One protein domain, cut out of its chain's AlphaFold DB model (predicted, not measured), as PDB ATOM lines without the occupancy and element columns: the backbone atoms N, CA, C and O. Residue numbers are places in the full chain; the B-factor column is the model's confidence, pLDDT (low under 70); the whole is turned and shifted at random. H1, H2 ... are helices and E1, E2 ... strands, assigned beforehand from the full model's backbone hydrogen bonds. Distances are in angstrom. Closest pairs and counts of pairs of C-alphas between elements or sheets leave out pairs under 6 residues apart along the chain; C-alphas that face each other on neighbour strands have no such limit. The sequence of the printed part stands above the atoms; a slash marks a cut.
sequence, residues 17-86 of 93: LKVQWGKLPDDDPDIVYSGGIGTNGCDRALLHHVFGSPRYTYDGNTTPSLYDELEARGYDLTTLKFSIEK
ATOM      1  N   LEU A  17      43.776  21.779  -6.125       96.06
ATOM      2  CA  LEU A  17      42.814  22.366  -7.052       96.06
ATOM      3  C   LEU A  17      41.840  23.242  -6.271       96.06
ATOM      4  O   LEU A  17      41.439  22.919  -5.144       96.06
ATOM      5  N   LYS A  18      41.466  24.375  -6.858       95.56
ATOM      6  CA  LYS A  18      40.603  25.350  -6.204       95.56
ATOM      7  C   LYS A  18      39.743  26.106  -7.210       95.56
ATOM      8  O   LYS A  18      40.264  26.635  -8.189       95.56
ATOM      9  N   VAL A  19      38.453  26.200  -6.904       95.06
ATOM     10  CA  VAL A  19      37.440  26.953  -7.654       95.06
ATOM     11  C   VAL A  19      36.855  28.003  -6.723       95.06
ATOM     12  O   VAL A  19      36.414  27.681  -5.617       95.06
ATOM     13  N   GLN A  20      36.931  29.271  -7.113       94.06
ATOM     14  CA  GLN A  20      36.466  30.372  -6.276       94.06
ATOM     15  C   GLN A  20      36.159  31.612  -7.118       94.06
ATOM     16  O   GLN A  20      36.891  31.904  -8.061       94.06
ATOM     17  N   TRP A  21      35.166  32.402  -6.697       91.62
ATOM     18  CA  TRP A  21      34.947  33.748  -7.232       91.62
ATOM     19  C   TRP A  21      36.195  34.633  -7.106       91.62
ATOM     20  O   TRP A  21      36.756  34.826  -6.016       91.62
ATOM     21  N   GLY A  22      36.632  35.193  -8.223       90.25
ATOM     22  CA  GLY A  22      37.871  35.939  -8.341       90.25
ATOM     23  C   GLY A  22      37.844  36.884  -9.527       90.25
ATOM     24  O   GLY A  22      36.787  37.215 -10.030       90.25
ATOM     25  N   LYS A  23      39.018  37.359  -9.936       89.06
ATOM     26  CA  LYS A  23      39.204  38.153 -11.155       89.06
ATOM     27  C   LYS A  23      40.552  37.780 -11.759       89.06
ATOM     28  O   LYS A  23      41.546  37.721 -11.021       89.06
ATOM     29  N   LEU A  24      40.585  37.472 -13.051       84.62
ATOM     30  CA  LEU A  24      41.835  37.303 -13.795       84.62
ATOM     31  C   LEU A  24      42.388  38.682 -14.210       84.62
ATOM     32  O   LEU A  24      41.655  39.674 -14.156       84.62
ATOM     33  N   PRO A  25      43.693  38.798 -14.522       81.50
ATOM     34  CA  PRO A  25      44.245  40.035 -15.069       81.50
ATOM     35  C   PRO A  25      43.463  40.457 -16.317       81.50
ATOM     36  O   PRO A  25      43.214  39.619 -17.176       81.50
ATOM     37  N   ASP A  26      43.065  41.729 -16.372       83.88
ATOM     38  CA  ASP A  26      42.347  42.342 -17.502       83.88
ATOM     39  C   ASP A  26      40.985  41.716 -17.864       83.88
ATOM     40  O   ASP A  26      40.419  42.044 -18.900       83.88
ATOM     41  N   ASP A  27      40.426  40.889 -16.977       84.50
ATOM     42  CA  ASP A  27      39.128  40.226 -17.150       84.50
ATOM     43  C   ASP A  27      38.115  40.685 -16.092       84.50
ATOM     44  O   ASP A  27      38.486  41.311 -15.089       84.50
ATOM     45  N   ASP A  28      36.836  40.377 -16.269       86.94
ATOM     46  CA  ASP A  28      35.802  40.652 -15.275       86.94
ATOM     47  C   ASP A  28      35.798  39.627 -14.126       86.94
ATOM     48  O   ASP A  28      36.402  38.554 -14.218       86.94
ATOM     49  N   PRO A  29      35.234  39.973 -12.949       88.81
ATOM     50  CA  PRO A  29      35.141  39.021 -11.857       88.81
ATOM     51  C   PRO A  29      34.204  37.859 -12.198       88.81
ATOM     52  O   PRO A  29      33.037  38.093 -12.494       88.81
ATOM     53  N   ASP A  30      34.699  36.632 -12.062       91.31
ATOM     54  CA  ASP A  30      33.956  35.394 -12.319       91.31
ATOM     55  C   ASP A  30      34.522  34.239 -11.465       91.31
ATOM     56  O   ASP A  30      35.463  34.410 -10.673       91.31
ATOM     57  N   ILE A  31      33.964  33.040 -11.600       91.94
ATOM     58  CA  ILE A  31      34.496  31.814 -11.033       91.94
ATOM     59  C   ILE A  31      35.820  31.444 -11.704       91.94
ATOM     60  O   ILE A  31      35.898  31.057 -12.866       91.94
ATOM     61  N   VAL A  32      36.891  31.487 -10.915       93.69
ATOM     62  CA  VAL A  32      38.236  31.151 -11.373       93.69
ATOM     63  C   VAL A  32      38.620  29.746 -10.929       93.69
ATOM     64  O   VAL A  32      38.544  29.400  -9.745       93.69
ATOM     65  N   TYR A  33      39.140  28.972 -11.879       94.31
ATOM     66  CA  TYR A  33      39.721  27.653 -11.661       94.31
ATOM     67  C   TYR A  33      41.241  27.769 -11.558       94.31
ATOM     68  O   TYR A  33      41.919  28.213 -12.484       94.31
ATOM     69  N   SER A  34      41.799  27.345 -10.432       93.81
ATOM     70  CA  SER A  34      43.230  27.432 -10.141       93.81
ATOM     71  C   SER A  34      43.783  26.066  -9.739       93.81
ATOM     72  O   SER A  34      43.147  25.317  -8.997       93.81
ATOM     73  N   GLY A  35      44.969  25.745 -10.249       93.94
ATOM     74  CA  GLY A  35      45.726  24.546  -9.901       93.94
ATOM     75  C   GLY A  35      47.122  24.951  -9.452       93.94
ATOM     76  O   GLY A  35      47.761  25.782 -10.100       93.94
ATOM     77  N   GLY A  36      47.567  24.434  -8.311       93.56
ATOM     78  CA  GLY A  36      48.923  24.675  -7.840       93.56
ATOM     79  C   GLY A  36      49.929  23.720  -8.470       93.56
ATOM     80  O   GLY A  36      49.569  22.767  -9.163       93.56
ATOM     81  N   ILE A  37      51.211  23.971  -8.211       92.94
ATOM     82  CA  ILE A  37      52.313  23.127  -8.692       92.94
ATOM     83  C   ILE A  37      52.049  21.662  -8.312       92.94
ATOM     84  O   ILE A  37      51.675  21.384  -7.176       92.94
ATOM     85  N   GLY A  38      52.223  20.734  -9.256       91.00
ATOM     86  CA  GLY A  38      51.934  19.306  -9.057       91.00
ATOM     87  C   GLY A  38      50.483  18.894  -9.340       91.00
ATOM     88  O   GLY A  38      50.138  17.727  -9.172       91.00
ATOM     89  N   THR A  39      49.626  19.817  -9.787       91.56
ATOM     90  CA  THR A  39      48.313  19.479 -10.365       91.56
ATOM     91  C   THR A  39      48.377  19.457 -11.889       91.56
ATOM     92  O   THR A  39      49.128  20.223 -12.495       91.56
ATOM     93  N   ASN A  40      47.608  18.564 -12.518       91.31
ATOM     94  CA  ASN A  40      47.536  18.485 -13.974       91.31
ATOM     95  C   ASN A  40      46.548  19.538 -14.508       91.31
ATOM     96  O   ASN A  40      45.480  19.752 -13.931       91.31
ATOM     97  N   GLY A  41      46.872  20.167 -15.641       91.50
ATOM     98  CA  GLY A  41      45.945  21.039 -16.365       91.50
ATOM     99  C   GLY A  41      44.631  20.339 -16.736       91.50
ATOM    100  O   GLY A  41      43.580  20.976 -16.683       91.50
ATOM    101  N   CYS A  42      44.665  19.031 -17.016       95.12
ATOM    102  CA  CYS A  42      43.465  18.227 -17.261       95.12
ATOM    103  C   CYS A  42      42.534  18.180 -16.042       95.12
ATOM    104  O   CYS A  42      41.321  18.266 -16.211       95.12
ATOM    105  N   ASP A  43      43.077  18.124 -14.820       94.69
ATOM    106  CA  ASP A  43      42.259  18.127 -13.601       94.69
ATOM    107  C   ASP A  43      41.512  19.469 -13.456       94.69
ATOM    108  O   ASP A  43      40.357  19.517 -13.034       94.69
ATOM    109  N   ARG A  44      42.142  20.582 -13.862       93.06
ATOM    110  CA  ARG A  44      41.495  21.903 -13.898       93.06
ATOM    111  C   ARG A  44      40.412  21.975 -14.976       93.06
ATOM    112  O   ARG A  44      39.340  22.514 -14.712       93.06
ATOM    113  N   ALA A  45      40.688  21.452 -16.170       94.62
ATOM    114  CA  ALA A  45      39.719  21.399 -17.262       94.62
ATOM    115  C   ALA A  45      38.497  20.540 -16.897       94.62
ATOM    116  O   ALA A  45      37.369  20.925 -17.197       94.62
ATOM    117  N   LEU A  46      38.709  19.435 -16.175       95.12
ATOM    118  CA  LEU A  46      37.635  18.614 -15.621       95.12
ATOM    119  C   LEU A  46      36.731  19.433 -14.695       95.12
ATOM    120  O   LEU A  46      35.517  19.406 -14.866       95.12
ATOM    121  N   LEU A  47      37.296  20.191 -13.748       95.31
ATOM    122  CA  LEU A  47      36.490  21.047 -12.870       95.31
ATOM    123  C   LEU A  47      35.731  22.115 -13.663       95.31
ATOM    124  O   LEU A  47      34.553  22.331 -13.403       95.31
ATOM    125  N   HIS A  48      36.371  22.743 -14.651       94.88
ATOM    126  CA  HIS A  48      35.690  23.694 -15.528       94.88
ATOM    127  C   HIS A  48      34.473  23.071 -16.217       94.88
ATOM    128  O   HIS A  48      33.387  23.649 -16.209       94.88
ATOM    129  N   HIS A  49      34.642  21.866 -16.759       94.62
ATOM    130  CA  HIS A  49      33.562  21.144 -17.412       94.62
ATOM    131  C   HIS A  49      32.437  20.773 -16.436       94.62
ATOM    132  O   HIS A  49      31.282  21.104 -16.679       94.62
ATOM    133  N   VAL A  50      32.775  20.146 -15.306       93.25
ATOM    134  CA  VAL A  50      31.801  19.653 -14.317       93.25
ATOM    135  C   VAL A  50      30.935  20.773 -13.747       93.25
ATOM    136  O   VAL A  50      29.747  20.565 -13.514       93.25
ATOM    137  N   PHE A  51      31.517  21.944 -13.500       94.81
ATOM    138  CA  PHE A  51      30.781  23.038 -12.883       94.81
ATOM    139  C   PHE A  51      30.038  23.916 -13.900       94.81
ATOM    140  O   PHE A  51      28.882  24.260 -13.659       94.81
ATOM    141  N   GLY A  52      30.694  24.291 -15.002       94.12
ATOM    142  CA  GLY A  52      30.207  25.341 -15.903       94.12
ATOM    143  C   GLY A  52      29.652  24.863 -17.243       94.12
ATOM    144  O   GLY A  52      29.123  25.677 -17.989       94.12
ATOM    145  N   SER A  53      29.774  23.578 -17.594       93.81
ATOM    146  CA  SER A  53      29.207  23.083 -18.855       93.81
ATOM    147  C   SER A  53      27.772  22.580 -18.668       93.81
ATOM    148  O   SER A  53      27.495  21.887 -17.683       93.81
ATOM    149  N   PRO A  54      26.869  22.850 -19.626       93.38
ATOM    150  CA  PRO A  54      25.614  22.121 -19.730       93.38
ATOM    151  C   PRO A  54      25.880  20.618 -19.867       93.38
ATOM    152  O   PRO A  54      26.862  20.201 -20.489       93.38
ATOM    153  N   ARG A  55      25.012  19.794 -19.281       92.06
ATOM    154  CA  ARG A  55      25.151  18.332 -19.318       92.06
ATOM    155  C   ARG A  55      24.188  17.745 -20.337       92.06
ATOM    156  O   ARG A  55      22.983  17.973 -20.252       92.06
ATOM    157  N   TYR A  56      24.725  16.953 -21.255       90.06
ATOM    158  CA  TYR A  56      23.945  16.228 -22.251       90.06
ATOM    159  C   TYR A  56      23.421  14.920 -21.668       90.06
ATOM    160  O   TYR A  56      24.180  14.137 -21.092       90.06
ATOM    161  N   THR A  57      22.126  14.684 -21.817       88.12
ATOM    162  CA  THR A  57      21.473  13.440 -21.416       88.12
ATOM    163  C   THR A  57      21.344  12.500 -22.615       88.12
ATOM    164  O   THR A  57      21.413  12.908 -23.773       88.12
ATOM    165  N   TYR A  58      21.203  11.200 -22.341       87.81
ATOM    166  CA  TYR A  58      21.171  10.162 -23.381       87.81
ATOM    167  C   TYR A  58      20.000  10.319 -24.369       87.81
ATOM    168  O   TYR A  58      20.095   9.909 -25.520       87.81
ATOM    169  N   ASP A  59      18.914  10.948 -23.932       92.12
ATOM    170  CA  ASP A  59      17.734  11.280 -24.733       92.12
ATOM    171  C   ASP A  59      17.933  12.503 -25.657       92.12
ATOM    172  O   ASP A  59      16.985  12.944 -26.303       92.12
ATOM    173  N   GLY A  60      19.150  13.056 -25.732       89.75
ATOM    174  CA  GLY A  60      19.474  14.219 -26.562       89.75
ATOM    175  C   GLY A  60      19.089  15.560 -25.936       89.75
ATOM    176  O   GLY A  60      19.305  16.602 -26.555       89.75
ATOM    177  N   ASN A  61      18.554  15.558 -24.711       92.19
ATOM    178  CA  ASN A  61      18.273  16.788 -23.987       92.19
ATOM    179  C   ASN A  61      19.552  17.391 -23.386       92.19
ATOM    180  O   ASN A  61      20.590  16.746 -23.220       92.19
ATOM    181  N   THR A  62      19.479  18.684 -23.080       93.06
ATOM    182  CA  THR A  62      20.537  19.410 -22.376       93.06
ATOM    183  C   THR A  62      19.988  19.880 -21.041       93.06
ATOM    184  O   THR A  62      18.939  20.518 -20.982       93.06
ATOM    185  N   THR A  63      20.701  19.560 -19.968       93.44
ATOM    186  CA  THR A  63      20.400  20.034 -18.616       93.44
ATOM    187  C   THR A  63      21.346  21.176 -18.235       93.44
ATOM    188  O   THR A  63      22.492  21.192 -18.707       93.44
ATOM    189  N   PRO A  64      20.897  22.134 -17.403       95.19
ATOM    190  CA  PRO A  64      21.721  23.269 -17.000       95.19
ATOM    191  C   PRO A  64      23.023  22.844 -16.305       95.19
ATOM    192  O   PRO A  64      23.140  21.732 -15.761       95.19
ATOM    193  N   SER A  65      24.007  23.740 -16.323       95.75
ATOM    194  CA  SER A  65      25.239  23.564 -15.556       95.75
ATOM    195  C   SER A  65      24.963  23.652 -14.050       95.75
ATOM    196  O   SER A  65      23.879  24.050 -13.613       95.75
ATOM    197  N   LEU A  66      25.950  23.298 -13.223       95.00
ATOM    198  CA  LEU A  66      25.802  23.450 -11.776       95.00
ATOM    199  C   LEU A  66      25.644  24.927 -11.381       95.00
ATOM    200  O   LEU A  66      24.911  25.223 -10.441       95.00
ATOM    201  N   TYR A  67      26.311  25.849 -12.081       94.75
ATOM    202  CA  TYR A  67      26.171  27.285 -11.822       94.75
ATOM    203  C   TYR A  67      24.757  27.778 -12.092       94.75
ATOM    204  O   TYR A  67      24.177  28.411 -11.211       94.75
ATOM    205  N   ASP A  68      24.188  27.398 -13.236       95.44
ATOM    206  CA  ASP A  68      22.819  27.764 -13.603       95.44
ATOM    207  C   ASP A  68      21.816  27.231 -12.572       95.44
ATOM    208  O   ASP A  68      20.908  27.939 -12.144       95.44
ATOM    209  N   GLU A  69      21.997  25.983 -12.120       96.88
ATOM    210  CA  GLU A  69      21.141  25.405 -11.084       96.88
ATOM    211  C   GLU A  69      21.243  26.151  -9.751       96.88
ATOM    212  O   GLU A  69      20.231  26.345  -9.075       96.88
ATOM    213  N   LEU A  70      22.451  26.533  -9.333       96.12
ATOM    214  CA  LEU A  70      22.661  27.248  -8.075       96.12
ATOM    215  C   LEU A  70      22.084  28.666  -8.138       96.12
ATOM    216  O   LEU A  70      21.419  29.092  -7.191       96.12
ATOM    217  N   GLU A  71      22.286  29.369  -9.250       95.69
ATOM    218  CA  GLU A  71      21.735  30.704  -9.468       95.69
ATOM    219  C   GLU A  71      20.201  30.674  -9.519       95.69
ATOM    220  O   GLU A  71      19.550  31.433  -8.802       95.69
ATOM    221  N   ALA A  72      19.609  29.728 -10.258       97.31
ATOM    222  CA  ALA A  72      18.155  29.552 -10.324       97.31
ATOM    223  C   ALA A  72      17.523  29.218  -8.958       97.31
ATOM    224  O   ALA A  72      16.354  29.519  -8.717       97.31
ATOM    225  N   ARG A  73      18.292  28.613  -8.043       97.81
ATOM    226  CA  ARG A  73      17.887  28.345  -6.651       97.81
ATOM    227  C   ARG A  73      18.116  29.535  -5.708       97.81
ATOM    228  O   ARG A  73      17.769  29.439  -4.532       97.81
ATOM    229  N   GLY A  74      18.686  30.636  -6.195       97.19
ATOM    230  CA  GLY A  74      18.939  31.853  -5.424       97.19
ATOM    231  C   GLY A  74      20.216  31.826  -4.579       97.19
ATOM    232  O   GLY A  74      20.323  32.594  -3.620       97.19
ATOM    233  N   TYR A  75      21.180  30.952  -4.887       97.38
ATOM    234  CA  TYR A  75      22.473  30.948  -4.200       97.38
ATOM    235  C   TYR A  75      23.412  32.026  -4.752       97.38
ATOM    236  O   TYR A  75      23.529  32.229  -5.956       97.38
ATOM    237  N   ASP A  76      24.148  32.683  -3.855       94.88
ATOM    238  CA  ASP A  76      25.164  33.676  -4.214       94.88
ATOM    239  C   ASP A  76      26.467  32.991  -4.667       94.88
ATOM    240  O   ASP A  76      27.281  32.555  -3.842       94.88
ATOM    241  N   LEU A  77      26.699  32.937  -5.984       93.12
ATOM    242  CA  LEU A  77      27.909  32.359  -6.586       93.12
ATOM    243  C   LEU A  77      29.199  33.078  -6.166       93.12
ATOM    244  O   LEU A  77      30.268  32.462  -6.153       93.12
ATOM    245  N   THR A  78      29.135  34.337  -5.717       93.94
ATOM    246  CA  THR A  78      30.323  35.054  -5.221       93.94
ATOM    247  C   THR A  78      30.872  34.461  -3.919       93.94
ATOM    248  O   THR A  78      32.018  34.728  -3.522       93.94
ATOM    249  N   THR A  79      30.072  33.624  -3.251       93.44
ATOM    250  CA  THR A  79      30.459  32.868  -2.056       93.44
ATOM    251  C   THR A  79      31.005  31.476  -2.367       93.44
ATOM    252  O   THR A  79      31.605  30.864  -1.476       93.44
ATOM    253  N   LEU A  80      30.878  30.998  -3.613       92.38
ATOM    254  CA  LEU A  80      31.305  29.660  -4.007       92.38
ATOM    255  C   LEU A  80      32.809  29.477  -3.772       92.38
ATOM    256  O   LEU A  80      33.653  30.240  -4.257       92.38
ATOM    257  N   LYS A  81      33.143  28.433  -3.009       93.88
ATOM    258  CA  LYS A  81      34.511  28.002  -2.721       93.88
ATOM    259  C   LYS A  81      34.562  26.483  -2.695       93.88
ATOM    260  O   LYS A  81      34.024  25.861  -1.787       93.88
ATOM    261  N   PHE A  82      35.275  25.905  -3.648       95.38
ATOM    262  CA  PHE A  82      35.580  24.481  -3.690       95.38
ATOM    263  C   PHE A  82      37.093  24.289  -3.695       95.38
ATOM    264  O   PHE A  82      37.820  25.028  -4.367       95.38
ATOM    265  N   SER A  83      37.593  23.316  -2.936       95.31
ATOM    266  CA  SER A  83      39.011  22.983  -2.961       95.31
ATOM    267  C   SER A  83      39.287  21.550  -2.532       95.31
ATOM    268  O   SER A  83      38.670  21.055  -1.594       95.31
ATOM    269  N   ILE A  84      40.252  20.929  -3.208       95.44
ATOM    270  CA  ILE A  84      40.747  19.579  -2.936       95.44
ATOM    271  C   ILE A  84      42.271  19.560  -3.063       95.44
ATOM    272  O   ILE A  84      42.840  20.289  -3.878       95.44
ATOM    273  N   GLU A  85      42.938  18.738  -2.258       95.62
ATOM    274  CA  GLU A  85      44.395  18.560  -2.263       95.62
ATOM    275  C   GLU A  85      44.727  17.110  -2.668       95.62
ATOM    276  O   GLU A  85      43.982  16.181  -2.341       95.62
ATOM    277  N   LYS A  86      45.826  16.897  -3.409       91.81
ATOM    278  CA  LYS A  86      46.351  15.552  -3.695       91.81
ATOM    279  C   LYS A  86      46.638  14.841  -2.371       91.81
ATOM    280  O   LYS A  86      47.081  15.456  -1.400       91.81
TER     281      LYS A  86
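This is residues 17 to 86 of the 93 residues of an uncharacterized protein of viral metagenome (UniProt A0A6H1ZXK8). A small antiparallel sheet of three strands has H1 over one face and its other face bare. H2 sits beyond the end of H1, off the sheet, and the long link between them, residues 53 to 65, reaches away from the body as a loop. The printed part has 70 residues, with named elements in the order E1, E2, H1, H2, E3; the sheet's order is E2, E1, E3, and the class is mixed. It is elongated, spanning 40 by 26 by 23 A, and only just loose, close to compact, with a radius of gyration of the C-alphas of 13.5 A.

E1, residues 17 to 23, is the inner strand. E2, residues 29 to 35, makes a hairpin with it; N 20 and O 32 are 3.1 A apart, within hydrogen-bond range. H1, residues 41 to 52, is on the sheet at a height of 8.9 A, over E2 and only just slantwise to it at 30.2 degrees on the local plane; their closest C-alphas, Gly 35 and Arg 44, are 6.4 A apart. H2, residues 66 to 72, is not on the sheet. It touches residues 50 to 52 of H1 alone, the closest C-alphas being Phe 51 and Leu 66, 5.1 A, at a shallow tilt of 26 degrees, the same way. E3, residues 81 to 85, is antiparallel to E1, with N 19 and O 82 2.9 A apart, within hydrogen-bond range. E2, H1, H2 and E3 form a split strand-helix-strand unit, two strands running the same way with E1 between them; its crossover is left-handed. In H1 and H2 every O i to N i+4 pair is within hydrogen-bond range.

E1 begins at C-alpha 17 (42.814, 22.366, -7.052) and is 16.7 A long; E2 is 18.0 A, H1 16.3 A, H2 9.9 A. E3, 13.7 A, ends at C-alpha 85 (44.395, 18.560, -2.263).

The C-alphas farthest apart, Pro 25 and Asp 59, are 40.3 A apart. The printed part has no cut. In the long link, residues 55 to 56 pair antiparallel with 62 to 63. No printed residue is under 70 in pLDDT.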